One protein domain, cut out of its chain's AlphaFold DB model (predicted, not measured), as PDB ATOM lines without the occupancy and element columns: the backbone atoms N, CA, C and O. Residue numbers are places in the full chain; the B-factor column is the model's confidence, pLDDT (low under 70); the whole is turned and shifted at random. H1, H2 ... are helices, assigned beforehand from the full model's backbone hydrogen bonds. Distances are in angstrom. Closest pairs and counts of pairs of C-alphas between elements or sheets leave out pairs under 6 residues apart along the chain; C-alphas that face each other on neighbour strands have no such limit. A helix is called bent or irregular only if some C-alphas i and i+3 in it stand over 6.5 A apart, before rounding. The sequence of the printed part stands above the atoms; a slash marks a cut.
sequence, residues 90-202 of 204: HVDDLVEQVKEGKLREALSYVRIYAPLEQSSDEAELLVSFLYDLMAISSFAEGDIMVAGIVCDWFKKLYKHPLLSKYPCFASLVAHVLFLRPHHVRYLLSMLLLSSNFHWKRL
ATOM      1  N   HIS A  90      24.205 -29.298  57.350       85.31
ATOM      2  CA  HIS A  90      24.013 -30.721  57.048       85.31
ATOM      3  C   HIS A  90      23.428 -30.858  55.653       85.31
ATOM      4  O   HIS A  90      22.314 -30.411  55.387       85.31
ATOM      5  N   VAL A  91      24.198 -31.495  54.776       86.75
ATOM      6  CA  VAL A  91      23.794 -31.752  53.391       86.75
ATOM      7  C   VAL A  91      22.598 -32.702  53.345       86.75
ATOM      8  O   VAL A  91      21.730 -32.529  52.499       86.75
ATOM      9  N   ASP A  92      22.523 -33.667  54.264       85.62
ATOM     10  CA  ASP A  92      21.445 -34.660  54.277       85.62
ATOM     11  C   ASP A  92      20.074 -34.003  54.515       85.62
ATOM     12  O   ASP A  92      19.159 -34.248  53.737       85.62
ATOM     13  N   ASP A  93      19.955 -33.074  55.471       86.25
ATOM     14  CA  ASP A  93      18.724 -32.296  55.682       86.25
ATOM     15  C   ASP A  93      18.332 -31.459  54.455       86.25
ATOM     16  O   ASP A  93      17.151 -31.352  54.127       86.25
ATOM     17  N   LEU A  94      19.311 -30.846  53.775       90.50
ATOM     18  CA  LEU A  94      19.040 -30.092  52.551       90.50
ATOM     19  C   LEU A  94      18.507 -31.027  51.458       90.50
ATOM     20  O   LEU A  94      17.523 -30.708  50.793       90.50
ATOM     21  N   VAL A  95      19.144 -32.184  51.281       89.12
ATOM     22  CA  VAL A  95      18.726 -33.192  50.303       89.12
ATOM     23  C   VAL A  95      17.332 -33.725  50.634       89.12
ATOM     24  O   VAL A  95      16.526 -33.873  49.721       89.12
ATOM     25  N   GLU A  96      17.019 -33.985  51.903       88.94
ATOM     26  CA  GLU A  96      15.678 -34.397  52.334       88.94
ATOM     27  C   GLU A  96      14.628 -33.336  51.999       88.94
ATOM     28  O   GLU A  96      13.635 -33.656  51.348       88.94
ATOM     29  N   GLN A  97      14.876 -32.063  52.323       90.25
ATOM     30  CA  GLN A  97      13.953 -30.974  51.977       90.25
ATOM     31  C   GLN A  97      13.729 -30.864  50.463       90.25
ATOM     32  O   GLN A  97      12.591 -30.716  50.016       90.25
ATOM     33  N   VAL A  98      14.790 -30.985  49.659       90.12
ATOM     34  CA  VAL A  98      14.690 -30.956  48.191       90.12
ATOM     35  C   VAL A  98      13.885 -32.147  47.661       90.12
ATOM     36  O   VAL A  98      13.039 -31.971  46.786       90.12
ATOM     37  N   LYS A  99      14.093 -33.348  48.213       87.31
ATOM     38  CA  LYS A  99      13.334 -34.555  47.844       87.31
ATOM     39  C   LYS A  99      11.855 -34.458  48.200       87.31
ATOM     40  O   LYS A  99      11.019 -34.948  47.448       87.31
ATOM     41  N   GLU A 100      11.537 -33.821  49.321       88.25
ATOM     42  CA  GLU A 100      10.163 -33.559  49.759       88.25
ATOM     43  C   GLU A 100       9.493 -32.407  48.987       88.25
ATOM     44  O   GLU A 100       8.319 -32.123  49.212       88.25
ATOM     45  N   GLY A 101      10.217 -31.726  48.090       87.38
ATOM     46  CA  GLY A 101       9.710 -30.570  47.349       87.38
ATOM     47  C   GLY A 101       9.627 -29.282  48.177       87.38
ATOM     48  O   GLY A 101       9.091 -28.281  47.701       87.38
ATOM     49  N   LYS A 102      10.194 -29.262  49.390       91.25
ATOM     50  CA  LYS A 102      10.270 -28.100  50.294       91.25
ATOM     51  C   LYS A 102      11.377 -27.131  49.861       91.25
ATOM     52  O   LYS A 102      12.332 -26.851  50.585       91.25
ATOM     53  N   LEU A 103      11.296 -26.667  48.614       91.19
ATOM     54  CA  LEU A 103      12.368 -25.908  47.965       91.19
ATOM     55  C   LEU A 103      12.553 -24.503  48.562       91.19
ATOM     56  O   LEU A 103      13.668 -23.986  48.595       91.19
ATOM     57  N   ARG A 104      11.478 -23.889  49.075       90.69
ATOM     58  CA  ARG A 104      11.539 -22.566  49.718       90.69
ATOM     59  C   ARG A 104      12.236 -22.647  51.077       90.69
ATOM     60  O   ARG A 104      13.024 -21.766  51.427       90.69
ATOM     61  N   GLU A 105      11.964 -23.706  51.825       91.56
ATOM     62  CA  GLU A 105      12.611 -24.038  53.088       91.56
ATOM     63  C   GLU A 105      14.088 -24.362  52.854       91.56
ATOM     64  O   GLU A 105      14.940 -23.787  53.528       91.56
ATOM     65  N   ALA A 106      14.394 -25.164  51.828       91.81
ATOM     66  CA  ALA A 106      15.760 -25.497  51.423       91.81
ATOM     67  C   ALA A 106      16.577 -24.244  51.074       91.81
ATOM     68  O   ALA A 106      17.695 -24.059  51.560       91.81
ATOM     69  N   LEU A 107      16.000 -23.337  50.283       91.25
ATOM     70  CA  LEU A 107      16.628 -22.065  49.932       91.25
ATOM     71  C   LEU A 107      16.863 -21.188  51.171       91.25
ATOM     72  O   LEU A 107      17.940 -20.611  51.335       91.25
ATOM     73  N   SER A 108      15.868 -21.104  52.056       89.69
ATOM     74  CA  SER A 108      15.983 -20.354  53.312       89.69
ATOM     75  C   SER A 108      17.067 -20.950  54.212       89.69
ATOM     76  O   SER A 108      17.835 -20.206  54.817       89.69
ATOM     77  N   TYR A 109      17.180 -22.280  54.247       89.00
ATOM     78  CA  TYR A 109      18.214 -22.993  54.986       89.00
ATOM     79  C   TYR A 109      19.614 -22.651  54.472       89.00
ATOM     80  O   TYR A 109      20.475 -22.304  55.274       89.00
ATOM     81  N   VAL A 110      19.839 -22.676  53.153       90.00
ATOM     82  CA  VAL A 110      21.137 -22.308  52.555       90.00
ATOM     83  C   VAL A 110      21.502 -20.854  52.862       90.00
ATOM     84  O   VAL A 110      22.636 -20.581  53.252       90.00
ATOM     85  N   ARG A 111      20.540 -19.927  52.790       87.50
ATOM     86  CA  ARG A 111      20.768 -18.495  53.062       87.50
ATOM     87  C   ARG A 111      21.232 -18.181  54.488       87.50
ATOM     88  O   ARG A 111      21.856 -17.146  54.689       87.50
ATOM     89  N   ILE A 112      20.988 -19.063  55.464       85.62
ATOM     90  CA  ILE A 112      21.544 -18.921  56.825       85.62
ATOM     91  C   ILE A 112      23.080 -19.015  56.804       85.62
ATOM     92  O   ILE A 112      23.750 -18.388  57.622       85.62
ATOM     93  N   TYR A 113      23.640 -19.792  55.875       84.56
ATOM     94  CA  TYR A 113      25.079 -20.060  55.772       84.56
ATOM     95  C   TYR A 113      25.750 -19.284  54.633       84.56
ATOM     96  O   TYR A 113      26.964 -19.106  54.670       84.56
ATOM     97  N   ALA A 114      24.970 -18.838  53.649       85.06
ATOM     98  CA  ALA A 114      25.414 -18.127  52.456       85.06
ATOM     99  C   ALA A 114      24.670 -16.784  52.312       85.06
ATOM    100  O   ALA A 114      23.727 -16.679  51.519       85.06
ATOM    101  N   PRO A 115      25.024 -15.769  53.117       80.75
ATOM    102  CA  PRO A 115      24.451 -14.436  52.980       80.75
ATOM    103  C   PRO A 115      24.890 -13.784  51.659       80.75
ATOM    104  O   PRO A 115      26.034 -13.939  51.244       80.75
ATOM    105  N   LEU A 116      23.983 -13.018  51.039       74.12
ATOM    106  CA  LEU A 116      24.093 -12.482  49.668       74.12
ATOM    107  C   LEU A 116      25.354 -11.653  49.376       74.12
ATOM    108  O   LEU A 116      25.733 -11.512  48.224       74.12
ATOM    109  N   GLU A 117      25.954 -11.048  50.396       73.75
ATOM    110  CA  GLU A 117      27.064 -10.099  50.238       73.75
ATOM    111  C   GLU A 117      28.430 -10.734  50.531       73.75
ATOM    112  O   GLU A 117      29.463 -10.112  50.304       73.75
ATOM    113  N   GLN A 118      28.443 -11.947  51.093       76.31
ATOM    114  CA  GLN A 118      29.653 -12.605  51.604       76.31
ATOM    115  C   GLN A 118      29.691 -14.098  51.239       76.31
ATOM    116  O   GLN A 118      30.363 -14.891  51.905       76.31
ATOM    117  N   SER A 119      28.938 -14.503  50.216       84.31
ATOM    118  CA  SER A 119      28.914 -15.870  49.703       84.31
ATOM    119  C   SER A 119      30.135 -16.171  48.839       84.31
ATOM    120  O   SER A 119      30.647 -15.305  48.140       84.31
ATOM    121  N   SER A 120      30.596 -17.422  48.886       87.56
ATOM    122  CA  SER A 120      31.526 -17.934  47.879       87.56
ATOM    123  C   SER A 120      30.783 -18.268  46.584       87.56
ATOM    124  O   SER A 120      29.565 -18.476  46.602       87.56
ATOM    125  N   ASP A 121      31.522 -18.403  45.483       87.50
ATOM    126  CA  ASP A 121      30.971 -18.784  44.178       87.50
ATOM    127  C   ASP A 121      30.180 -20.104  44.248       87.50
ATOM    128  O   ASP A 121      29.118 -20.242  43.639       87.50
ATOM    129  N   GLU A 122      30.638 -21.082  45.040       87.44
ATOM    130  CA  GLU A 122      29.936 -22.360  45.222       87.44
ATOM    131  C   GLU A 122      28.593 -22.180  45.936       87.44
ATOM    132  O   GLU A 122      27.608 -22.855  45.623       87.44
ATOM    133  N   ALA A 123      28.544 -21.268  46.905       86.94
ATOM    134  CA  ALA A 123      27.328 -20.972  47.639       86.94
ATOM    135  C   ALA A 123      26.309 -20.239  46.751       86.94
ATOM    136  O   ALA A 123      25.119 -20.565  46.780       86.94
ATOM    137  N   GLU A 124      26.772 -19.312  45.911       87.75
ATOM    138  CA  GLU A 124      25.938 -18.646  44.905       87.75
ATOM    139  C   GLU A 124      25.417 -19.615  43.845       87.75
ATOM    140  O   GLU A 124      24.242 -19.546  43.464       87.75
ATOM    141  N   LEU A 125      26.255 -20.560  43.411       88.31
ATOM    142  CA  LEU A 125      25.855 -21.609  42.482       88.31
ATOM    143  C   LEU A 125      24.753 -22.488  43.084       88.31
ATOM    144  O   LEU A 125      23.760 -22.770  42.414       88.31
ATOM    145  N   LEU A 126      24.884 -22.884  44.354       89.50
ATOM    146  CA  LEU A 126      23.868 -23.678  45.049       89.50
ATOM    147  C   LEU A 126      22.546 -22.914  45.207       89.50
ATOM    148  O   LEU A 126      21.472 -23.483  45.002       89.50
ATOM    149  N   VAL A 127      22.607 -21.626  45.553       90.31
ATOM    150  CA  VAL A 127      21.422 -20.762  45.657       90.31
ATOM    151  C   VAL A 127      20.735 -20.626  44.299       90.31
ATOM    152  O   VAL A 127      19.522 -20.824  44.210       90.31
ATOM    153  N   SER A 128      21.500 -20.349  43.242       87.25
ATOM    154  CA  SER A 128      21.001 -20.259  41.863       87.25
ATOM    155  C   SER A 128      20.345 -21.565  41.419       87.25
ATOM    156  O   SER A 128      19.220 -21.557  40.925       87.25
ATOM    157  N   PHE A 129      20.989 -22.700  41.702       88.12
ATOM    158  CA  PHE A 129      20.443 -24.021  41.411       88.12
ATOM    159  C   PHE A 129      19.076 -24.250  42.078       88.12
ATOM    160  O   PHE A 129      18.153 -24.758  41.440       88.12
ATOM    161  N   LEU A 130      18.917 -23.869  43.352       91.00
ATOM    162  CA  LEU A 130      17.636 -24.006  44.053       91.00
ATOM    163  C   LEU A 130      16.556 -23.093  43.463       91.00
ATOM    164  O   LEU A 130      15.405 -23.516  43.360       91.00
ATOM    165  N   TYR A 131      16.911 -21.879  43.037       89.56
ATOM    166  CA  TYR A 131      15.989 -20.987  42.331       89.56
ATOM    167  C   TYR A 131      15.524 -21.568  40.996       89.56
ATOM    168  O   TYR A 131      14.321 -21.573  40.723       89.56
ATOM    169  N   ASP A 132      16.445 -22.099  40.195       86.81
ATOM    170  CA  ASP A 132      16.112 -22.739  38.923       86.81
ATOM    171  C   ASP A 132      15.206 -23.953  39.153       86.81
ATOM    172  O   ASP A 132      14.180 -24.107  38.489       86.81
ATOM    173  N   LEU A 133      15.519 -24.782  40.154       89.31
ATOM    174  CA  LEU A 133      14.694 -25.934  40.513       89.31
ATOM    175  C   LEU A 133      13.288 -25.518  40.970       89.31
ATOM    176  O   LEU A 133      12.310 -26.149  40.567       89.31
ATOM    177  N   MET A 134      13.166 -24.438  41.752       90.31
ATOM    178  CA  MET A 134      11.870 -23.854  42.114       90.31
ATOM    179  C   MET A 134      11.090 -23.416  40.878       90.31
ATOM    180  O   MET A 134       9.911 -23.736  40.762       90.31
ATOM    181  N   ALA A 135      11.741 -22.729  39.941       89.38
ATOM    182  CA  ALA A 135      11.094 -22.240  38.732       89.38
ATOM    183  C   ALA A 135      10.599 -23.392  37.834       89.38
ATOM    184  O   ALA A 135       9.466 -23.362  37.350       89.38
ATOM    185  N   ILE A 136      11.405 -24.449  37.671       89.88
ATOM    186  CA  ILE A 136      11.003 -25.667  36.948       89.88
ATOM    187  C   ILE A 136       9.843 -26.365  37.675       89.88
ATOM    188  O   ILE A 136       8.908 -26.829  37.023       89.88
ATOM    189  N   SER A 137       9.874 -26.426  39.010       90.00
ATOM    190  CA  SER A 137       8.794 -27.020  39.805       90.00
ATOM    191  C   SER A 137       7.486 -26.239  39.659       90.00
ATOM    192  O   SER A 137       6.445 -26.845  39.430       90.00
ATOM    193  N   SER A 138       7.522 -24.906  39.720       89.44
ATOM    194  CA  SER A 138       6.348 -24.054  39.483       89.44
ATOM    195  C   SER A 138       5.781 -24.252  38.077       89.44
ATOM    196  O   SER A 138       4.573 -24.412  37.914       89.44
ATOM    197  N   PHE A 139       6.649 -24.330  37.064       91.06
ATOM    198  CA  PHE A 139       6.237 -24.669  35.703       91.06
ATOM    199  C   PHE A 139       5.563 -26.051  35.630       91.06
ATOM    200  O   PHE A 139       4.547 -26.209  34.953       91.06
ATOM    201  N   ALA A 140       6.096 -27.053  36.334       90.31
ATOM    202  CA  ALA A 140       5.544 -28.407  36.366       90.31
ATOM    203  C   ALA A 140       4.127 -28.465  36.967       90.31
ATOM    204  O   ALA A 140       3.319 -29.293  36.539       90.31
ATOM    205  N   GLU A 141       3.821 -27.562  37.902       90.19
ATOM    206  CA  GLU A 141       2.483 -27.368  38.477       90.19
ATOM    207  C   GLU A 141       1.559 -26.499  37.604       90.19
ATOM    208  O   GLU A 141       0.389 -26.308  37.928       90.19
ATOM    209  N   GLY A 142       2.047 -26.015  36.457       86.56
ATOM    210  CA  GLY A 142       1.257 -25.264  35.482       86.56
ATOM    211  C   GLY A 142       1.312 -23.746  35.644       86.56
ATOM    212  O   GLY A 142       0.501 -23.055  35.028       86.56
ATOM    213  N   ASP A 143       2.254 -23.208  36.425       86.75
ATOM    214  CA  ASP A 143       2.451 -21.760  36.517       86.75
ATOM    215  C   ASP A 143       3.039 -21.198  35.211       86.75
ATOM    216  O   ASP A 143       4.218 -21.359  34.877       86.75
ATOM    217  N   ILE A 144       2.177 -20.516  34.457       74.69
ATOM    218  CA  ILE A 144       2.463 -19.990  33.122       74.69
ATOM    219  C   ILE A 144       3.339 -18.729  33.194       74.69
ATOM    220  O   ILE A 144       4.078 -18.444  32.251       74.69
ATOM    221  N   MET A 145       3.313 -17.993  34.311       79.31
ATOM    222  CA  MET A 145       4.112 -16.770  34.476       79.31
ATOM    223  C   MET A 145       5.609 -17.085  34.476       79.31
ATOM    224  O   MET A 145       6.421 -16.331  33.941       79.31
ATOM    225  N   VAL A 146       5.967 -18.240  35.034       79.50
ATOM    226  CA  VAL A 146       7.349 -18.713  35.143       79.50
ATOM    227  C   VAL A 146       7.810 -19.408  33.853       79.50
ATOM    228  O   VAL A 146       9.008 -19.455  33.562       79.50
ATOM    229  N   ALA A 147       6.871 -19.876  33.020       77.62
ATOM    230  CA  ALA A 147       7.163 -20.594  31.782       77.62
ATOM    231  C   ALA A 147       8.047 -19.791  30.818       77.62
ATOM    232  O   ALA A 147       8.971 -20.359  30.241       77.62
ATOM    233  N   GLY A 148       7.809 -18.483  30.665       79.75
ATOM    234  CA  GLY A 148       8.611 -17.626  29.784       79.75
ATOM    235  C   GLY A 148      10.083 -17.566  30.202       79.75
ATOM    236  O   GLY A 148      10.968 -17.859  29.400       79.75
ATOM    237  N   ILE A 149      10.329 -17.283  31.485       79.19
ATOM    238  CA  ILE A 149      11.674 -17.165  32.073       79.19
ATOM    239  C   ILE A 149      12.433 -18.488  31.934       79.19
ATOM    240  O   ILE A 149      13.567 -18.529  31.452       79.19
ATOM    241  N   VAL A 150      11.779 -19.584  32.316       83.38
ATOM    242  CA  VAL A 150      12.386 -20.913  32.298       83.38
ATOM    243  C   VAL A 150      12.642 -21.367  30.856       83.38
ATOM    244  O   VAL A 150      13.717 -21.887  30.557       83.38
ATOM    245  N   CYS A 151      11.721 -21.108  29.923       84.94
ATOM    246  CA  CYS A 151      11.928 -21.412  28.507       84.94
ATOM    247  C   CYS A 151      13.114 -20.644  27.917       84.94
ATOM    248  O   CYS A 151      13.902 -21.234  27.181       84.94
ATOM    249  N   ASP A 152      13.267 -19.356  28.220       85.56
ATOM    250  CA  ASP A 152      14.369 -18.552  27.683       85.56
ATOM    251  C   ASP A 152      15.735 -19.022  28.181       85.56
ATOM    252  O   ASP A 152      16.706 -19.036  27.417       85.56
ATOM    253  N   TRP A 153      15.806 -19.490  29.425       84.06
ATOM    254  CA  TRP A 153      16.994 -20.158  29.939       84.06
ATOM    255  C   TRP A 153      17.267 -21.482  29.208       84.06
ATOM    256  O   TRP A 153      18.353 -21.670  28.653       84.06
ATOM    257  N   PHE A 154      16.270 -22.367  29.094       87.00
ATOM    258  CA  PHE A 154      16.441 -23.656  28.416       87.00
ATOM    259  C   PHE A 154      16.718 -23.541  26.914       87.00
ATOM    260  O   PHE A 154      17.414 -24.397  26.369       87.00
ATOM    261  N   LYS A 155      16.257 -22.484  26.234       87.69
ATOM    262  CA  LYS A 155      16.594 -22.223  24.822       87.69
ATOM    263  C   LYS A 155      18.101 -22.092  24.618       87.69
ATOM    264  O   LYS A 155      18.608 -22.588  23.617       87.69
ATOM    265  N   LYS A 156      18.818 -21.479  25.569       85.12
ATOM    266  CA  LYS A 156      20.287 -21.336  25.520       85.12
ATOM    267  C   LYS A 156      21.003 -22.678  25.676       85.12
ATOM    268  O   LYS A 156      22.099 -22.856  25.157       85.12
ATOM    269  N   LEU A 157      20.380 -23.615  26.386       82.88
ATOM    270  CA  LEU A 157      20.907 -24.959  26.624       82.88
ATOM    271  C   LEU A 157      20.496 -25.953  25.530       82.88
ATOM    272  O   LEU A 157      21.151 -26.978  25.349       82.88
ATOM    273  N   TYR A 158      19.418 -25.680  24.796       82.19
ATOM    274  CA  TYR A 158      18.886 -26.582  23.785       82.19
ATOM    275  C   TYR A 158      19.925 -26.886  22.702       82.19
ATOM    276  O   TYR A 158      20.528 -25.985  22.127       82.19
ATOM    277  N   LYS A 159      20.127 -28.178  22.414       79.31
ATOM    278  CA  LYS A 159      21.166 -28.696  21.499       79.31
ATOM    279  C   LYS A 159      22.612 -28.413  21.923       79.31
ATOM    280  O   LYS A 159      23.524 -28.652  21.133       79.31
ATOM    281  N   HIS A 160      22.854 -27.973  23.159       85.88
ATOM    282  CA  HIS A 160      24.216 -27.848  23.657       85.88
ATOM    283  C   HIS A 160      24.898 -29.234  23.673       85.88
ATOM    284  O   HIS A 160      24.304 -30.184  24.196       85.88
ATOM    285  N   PRO A 161      26.135 -29.389  23.157       84.06
ATOM    286  CA  PRO A 161      26.788 -30.697  23.024       84.06
ATOM    287  C   PRO A 161      26.879 -31.477  24.339       84.06
ATOM    288  O   PRO A 161      26.785 -32.703  24.347       84.06
ATOM    289  N   LEU A 162      27.004 -30.769  25.468       82.94
ATOM    290  CA  LEU A 162      27.057 -31.377  26.802       82.94
ATOM    291  C   LEU A 162      25.764 -32.101  27.206       82.94
ATOM    292  O   LEU A 162      25.844 -33.035  27.999       82.94
ATOM    293  N   LEU A 163      24.602 -31.741  26.647       82.12
ATOM    294  CA  LEU A 163      23.337 -32.417  26.962       82.12
ATOM    295  C   LEU A 163      23.343 -33.892  26.549       82.12
ATOM    296  O   LEU A 163      22.684 -34.704  27.191       82.12
ATOM    297  N   SER A 164      24.131 -34.261  25.534       84.00
ATOM    298  CA  SER A 164      24.280 -35.658  25.105       84.00
ATOM    299  C   SER A 164      24.817 -36.576  26.212       84.00
ATOM    300  O   SER A 164      24.511 -37.765  26.223       84.00
ATOM    301  N   LYS A 165      25.569 -36.023  27.175       87.38
ATOM    302  CA  LYS A 165      26.103 -36.757  28.332       87.38
ATOM    303  C   LYS A 165      25.073 -36.945  29.451       87.38
ATOM    304  O   LYS A 165      25.284 -37.775  30.330       87.38
ATOM    305  N   TYR A 166      23.974 -36.192  29.423       84.19
ATOM    306  CA  TYR A 166      22.968 -36.141  30.484       84.19
ATOM    307  C   TYR A 166      21.557 -36.318  29.898       84.19
ATOM    308  O   TYR A 166      20.790 -35.355  29.829       84.19
ATOM    309  N   PRO A 167      21.181 -37.542  29.478       84.50
ATOM    310  CA  PRO A 167      19.948 -37.787  28.730       84.50
ATOM    311  C   PRO A 167      18.682 -37.364  29.487       84.50
ATOM    312  O   PRO A 167      17.799 -36.755  28.892       84.50
ATOM    313  N   CYS A 168      18.611 -37.583  30.805       84.62
ATOM    314  CA  CYS A 168      17.463 -37.141  31.606       84.62
ATOM    315  C   CYS A 168      17.305 -35.613  31.607       84.62
ATOM    316  O   CYS A 168      16.189 -35.103  31.532       84.62
ATOM    317  N   PHE A 169      18.422 -34.882  31.657       84.31
ATOM    318  CA  PHE A 169      18.410 -33.423  31.602       84.31
ATOM    319  C   PHE A 169      18.067 -32.926  30.191       84.31
ATOM    320  O   PHE A 169      17.278 -31.999  30.045       84.31
ATOM    321  N   ALA A 170      18.559 -33.595  29.142       87.94
ATOM    322  CA  ALA A 170      18.167 -33.309  27.762       87.94
ATOM    323  C   ALA A 170      16.653 -33.492  27.536       87.94
ATOM    324  O   ALA A 170      16.015 -32.648  26.903       87.94
ATOM    325  N   SER A 171      16.061 -34.557  28.091       90.31
ATOM    326  CA  SER A 171      14.610 -34.765  28.072       90.31
ATOM    327  C   SER A 171      13.877 -33.653  28.818       90.31
ATOM    328  O   SER A 171      12.926 -33.096  28.274       90.31
ATOM    329  N   LEU A 172      14.335 -33.280  30.019       89.62
ATOM    330  CA  LEU A 172      13.758 -32.175  30.793       89.62
ATOM    331  C   LEU A 172      13.724 -30.874  29.976       89.62
ATOM    332  O   LEU A 172      12.657 -30.278  29.833       89.62
ATOM    333  N   VAL A 173      14.858 -30.494  29.372       89.62
ATOM    334  CA  VAL A 173      14.987 -29.313  28.497       89.62
ATOM    335  C   VAL A 173      13.941 -29.356  27.382       89.62
ATOM    336  O   VAL A 173      13.221 -28.384  27.162       89.62
ATOM    337  N   ALA A 174      13.820 -30.492  26.689       90.69
ATOM    338  CA  ALA A 174      12.847 -30.646  25.614       90.69
ATOM    339  C   ALA A 174      11.407 -30.483  26.127       90.69
ATOM    340  O   ALA A 174      10.632 -29.718  25.558       90.69
ATOM    341  N   HIS A 175      11.034 -31.156  27.216       91.62
ATOM    342  CA  HIS A 175       9.670 -31.091  27.744       91.62
ATOM    343  C   HIS A 175       9.268 -29.690  28.205       91.62
ATOM    344  O   HIS A 175       8.119 -29.304  27.990       91.62
ATOM    345  N   VAL A 176      10.195 -28.923  28.777       89.88
ATOM    346  CA  VAL A 176       9.949 -27.521  29.126       89.88
ATOM    347  C   VAL A 176       9.717 -26.677  27.869       89.88
ATOM    348  O   VAL A 176       8.703 -25.989  27.779       89.88
ATOM    349  N   LEU A 177      10.590 -26.781  26.861       90.62
ATOM    350  CA  LEU A 177      10.481 -25.996  25.622       90.62
ATOM    351  C   LEU A 177       9.233 -26.318  24.797       90.62
ATOM    352  O   LEU A 177       8.698 -25.444  24.120       90.62
ATOM    353  N   PHE A 178       8.754 -27.561  24.861       90.56
ATOM    354  CA  PHE A 178       7.504 -27.982  24.228       90.56
ATOM    355  C   PHE A 178       6.271 -27.774  25.117       90.56
ATOM    356  O   PHE A 178       5.210 -28.313  24.801       90.56
ATOM    357  N   LEU A 179       6.404 -27.025  26.217       89.69
ATOM    358  CA  LEU A 179       5.320 -26.678  27.135       89.69
ATOM    359  C   LEU A 179       4.554 -27.908  27.652       89.69
ATOM    360  O   LEU A 179       3.326 -27.950  27.639       89.69
ATOM    361  N   ARG A 180       5.282 -28.946  28.091       90.75
ATOM    362  CA  ARG A 180       4.719 -30.216  28.587       90.75
ATOM    363  C   ARG A 180       4.866 -30.345  30.113       90.75
ATOM    364  O   ARG A 180       5.631 -31.202  30.567       90.75
ATOM    365  N   PRO A 181       4.124 -29.567  30.926       90.75
ATOM    366  CA  PRO A 181       4.307 -29.509  32.381       90.75
ATOM    367  C   PRO A 181       4.110 -30.867  33.066       90.75
ATOM    368  O   PRO A 181       4.903 -31.244  33.920       90.75
ATOM    369  N   HIS A 182       3.155 -31.688  32.616       91.00
ATOM    370  CA  HIS A 182       2.952 -33.034  33.172       91.00
ATOM    371  C   HIS A 182       4.153 -33.971  32.983       91.00
ATOM    372  O   HIS A 182       4.449 -34.777  33.863       91.00
ATOM    373  N   HIS A 183       4.858 -33.859  31.853       91.00
ATOM    374  CA  HIS A 183       6.059 -34.657  31.596       91.00
ATOM    375  C   HIS A 183       7.233 -34.156  32.439       91.00
ATOM    376  O   HIS A 183       7.998 -34.963  32.962       91.00
ATOM    377  N   VAL A 184       7.343 -32.834  32.613       90.62
ATOM    378  CA  VAL A 184       8.319 -32.224  33.524       90.62
ATOM    379  C   VAL A 184       8.074 -32.686  34.955       90.62
ATOM    380  O   VAL A 184       9.013 -33.136  35.602       90.62
ATOM    381  N   ARG A 185       6.821 -32.681  35.422       90.62
ATOM    382  CA  ARG A 185       6.452 -33.177  36.753       90.62
ATOM    383  C   ARG A 185       6.871 -34.630  36.948       90.62
ATOM    384  O   ARG A 185       7.534 -34.944  37.927       90.62
ATOM    385  N   TYR A 186       6.551 -35.499  35.987       90.50
ATOM    386  CA  TYR A 186       6.953 -36.906  36.031       90.50
ATOM    387  C   TYR A 186       8.481 -37.078  36.098       90.50
ATOM    388  O   TYR A 186       8.981 -37.840  36.926       90.50
ATOM    389  N   LEU A 187       9.228 -36.343  35.267       88.38
ATOM    390  CA  LEU A 187      10.690 -36.385  35.268       88.38
ATOM    391  C   LEU A 187      11.291 -35.846  36.566       88.38
ATOM    392  O   LEU A 187      12.219 -36.458  37.083       88.38
ATOM    393  N   LEU A 188      10.765 -34.750  37.118       87.81
ATOM    394  CA  LEU A 188      11.199 -34.229  38.414       87.81
ATOM    395  C   LEU A 188      10.954 -35.248  39.523       87.81
ATOM    396  O   LEU A 188      11.876 -35.540  40.276       87.81
ATOM    397  N   SER A 189       9.762 -35.845  39.595       86.56
ATOM    398  CA  SER A 189       9.469 -36.882  40.589       86.56
ATOM    399  C   SER A 189      10.436 -38.060  40.465       86.56
ATOM    400  O   SER A 189      10.984 -38.506  41.467       86.56
ATOM    401  N   MET A 190      10.715 -38.521  39.244       84.31
ATOM    402  CA  MET A 190      11.721 -39.556  38.985       84.31
ATOM    403  C   MET A 190      13.119 -39.148  39.464       84.31
ATOM    404  O   MET A 190      13.776 -39.918  40.158       84.31
ATOM    405  N   LEU A 191      13.579 -37.944  39.118       81.44
ATOM    406  CA  LEU A 191      14.917 -37.458  39.465       81.44
ATOM    407  C   LEU A 191      15.083 -37.260  40.976       81.44
ATOM    408  O   LEU A 191      16.088 -37.697  41.537       81.44
ATOM    409  N   LEU A 192      14.087 -36.670  41.639       77.81
ATOM    410  CA  LEU A 192      14.088 -36.406  43.080       77.81
ATOM    411  C   LEU A 192      13.969 -37.702  43.902       77.81
ATOM    412  O   LEU A 192      14.667 -37.859  44.903       77.81
ATOM    413  N   LEU A 193      13.136 -38.656  43.472       71.44
ATOM    414  CA  LEU A 193      12.937 -39.928  44.178       71.44
ATOM    415  C   LEU A 193      14.026 -40.961  43.875       71.44
ATOM    416  O   LEU A 193      14.227 -41.887  44.663       71.44
ATOM    417  N   SER A 194      14.744 -40.827  42.755       66.31
ATOM    418  CA  SER A 194      15.823 -41.754  42.426       66.31
ATOM    419  C   SER A 194      16.976 -41.619  43.427       66.31
ATOM    420  O   SER A 194      17.719 -40.639  43.459       66.31
ATOM    421  N   SER A 195      17.174 -42.661  44.233       51.06
ATOM    422  CA  SER A 195      18.311 -42.825  45.152       51.06
ATOM    423  C   SER A 195      19.680 -42.810  44.451       51.06
ATOM    424  O   SER A 195      20.704 -42.681  45.118       51.06
ATOM    425  N   ASN A 196      19.692 -42.889  43.115       44.88
ATOM    426  CA  ASN A 196      20.874 -42.850  42.253       44.88
ATOM    427  C   ASN A 196      21.238 -41.449  41.735       44.88
ATOM    428  O   ASN A 196      22.277 -41.302  41.088       44.88
ATOM    429  N   PHE A 197      20.433 -40.412  41.995       50.44
ATOM    430  CA  PHE A 197      20.873 -39.049  41.710       50.44
ATOM    431  C   PHE A 197      21.943 -38.685  42.744       50.44
ATOM    432  O   PHE A 197      21.654 -38.415  43.909       50.44
ATOM    433  N   HIS A 198      23.214 -38.778  42.348       49.84
ATOM    434  CA  HIS A 198      24.354 -38.464  43.205       49.84
ATOM    435  C   HIS A 198      24.436 -36.951  43.445       49.84
ATOM    436  O   HIS A 198      25.320 -36.279  42.922       49.84
ATOM    437  N   TRP A 199      23.551 -36.416  44.288       45.09
ATOM    438  CA  TRP A 199      23.577 -35.026  44.763       45.09
ATOM    439  C   TRP A 199      24.956 -34.624  45.303       45.09
ATOM    440  O   TRP A 199      25.410 -33.503  45.101       45.09
ATOM    441  N   LYS A 200      25.683 -35.585  45.888       42.62
ATOM    442  CA  LYS A 200      27.052 -35.409  46.392       42.62
ATOM    443  C   LYS A 200      28.089 -35.050  45.314       42.62
ATOM    444  O   LYS A 200      29.138 -34.545  45.674       42.62
ATOM    445  N   ARG A 201      27.827 -35.308  44.026       45.53
ATOM    446  CA  ARG A 201      28.736 -34.964  42.910       45.53
ATOM    447  C   ARG A 201      28.457 -33.601  42.274       45.53
ATOM    448  O   ARG A 201      29.238 -33.174  41.439       45.53
ATOM    449  N   LEU A 202      27.346 -32.952  42.620       42.34
ATOM    450  CA  LEU A 202      27.006 -31.612  42.125       42.34
ATOM    451  C   LEU A 202      27.459 -30.497  43.084       42.34
ATOM    452  O   LEU A 202      27.424 -29.336  42.703       42.34
TER     453      LEU A 202
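Overview. This is residues 90 to 202 of the 204 residues of an uncharacterized protein of Digitaria exilis (UniProt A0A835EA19). What does one see first? Two groups of helices meet at the later part of long H3: H1, H2 and H3 fold back and forth, while H4 and H7 stand steeply tilted to H3, with H6 packed on both. What is it built of? The printed part has 113 residues with seven named helices, H1 to H7 in chain order, and no named strand: all helix, packing part aligned, part crossed. It is compact, radius of gyration of the C-alphas 14.3 A, spanning 37 by 31 by 29 A.

Arrangement. What touches H3, residues 121 to 140? Its residues 127 to 134 alone touch H2, residues 103 to 113, a helical hairpin at a shallow 12 degrees (closest C-alphas Leu 103 and Met 134, 6.2 A). Its residues 132 to 139 alone touch residues 146 to 150 alone of H4, residues 144 to 157, at a steep 54 degrees, closest C-alphas Phe 139 and Ala 147, 5.7 A. Its residues 136 to 140 alone touch H7, residues 181 to 193, at a steep 47 degrees, closest C-alphas Ala 140 and Pro 181, 4.3 A. What of the others? H1, residues 91 to 99, makes a helical hairpin with H2, closest C-alphas Leu 94 and Ala 106, 5.8 A. H6, residues 167 to 177, touches H4, closest C-alphas Cys 151 and Leu 177, 5.6 A, and makes a helical hairpin with H7, closest C-alphas His 175 and Val 184, 6.0 A. H5, residues 161 to 165, only just touches H6, only at the corner, with 3 pairs of C-alphas within 8 A, closest Leu 163 and Ala 170, 5.3 A. And the backbones? Every O i to N i+4 pair is within hydrogen-bond range in H1, H3, H6 and H7, but 6 of 7 in H2, 6 of 10 in H4 and 0 of 1 in H5, where 2 of 2 O i to N i+3 pairs are.

Along the chain. Where is H3? It runs 28.3 A to C-alpha 140 at (5.544, -28.407, 36.366). Where do the first and last helices lie? H1 begins at C-alpha 91 (23.794, -31.752, 53.391), and H7, 17.9 A long, ends at C-alpha 193 (12.937, -39.928, 44.178). Is H4 irregular? Only just: over its 20.2 A, C-alphas 145 and 148 are 6.6 A apart.

Size, cuts and confidence. How far does it reach? The two C-alphas farthest apart, of Gln 118 and Phe 178, are 38.4 A apart. Are there cuts or long links? The printed part has no cut and no long link. Where is confidence low? Residues 194 to 202 are under pLDDT 70.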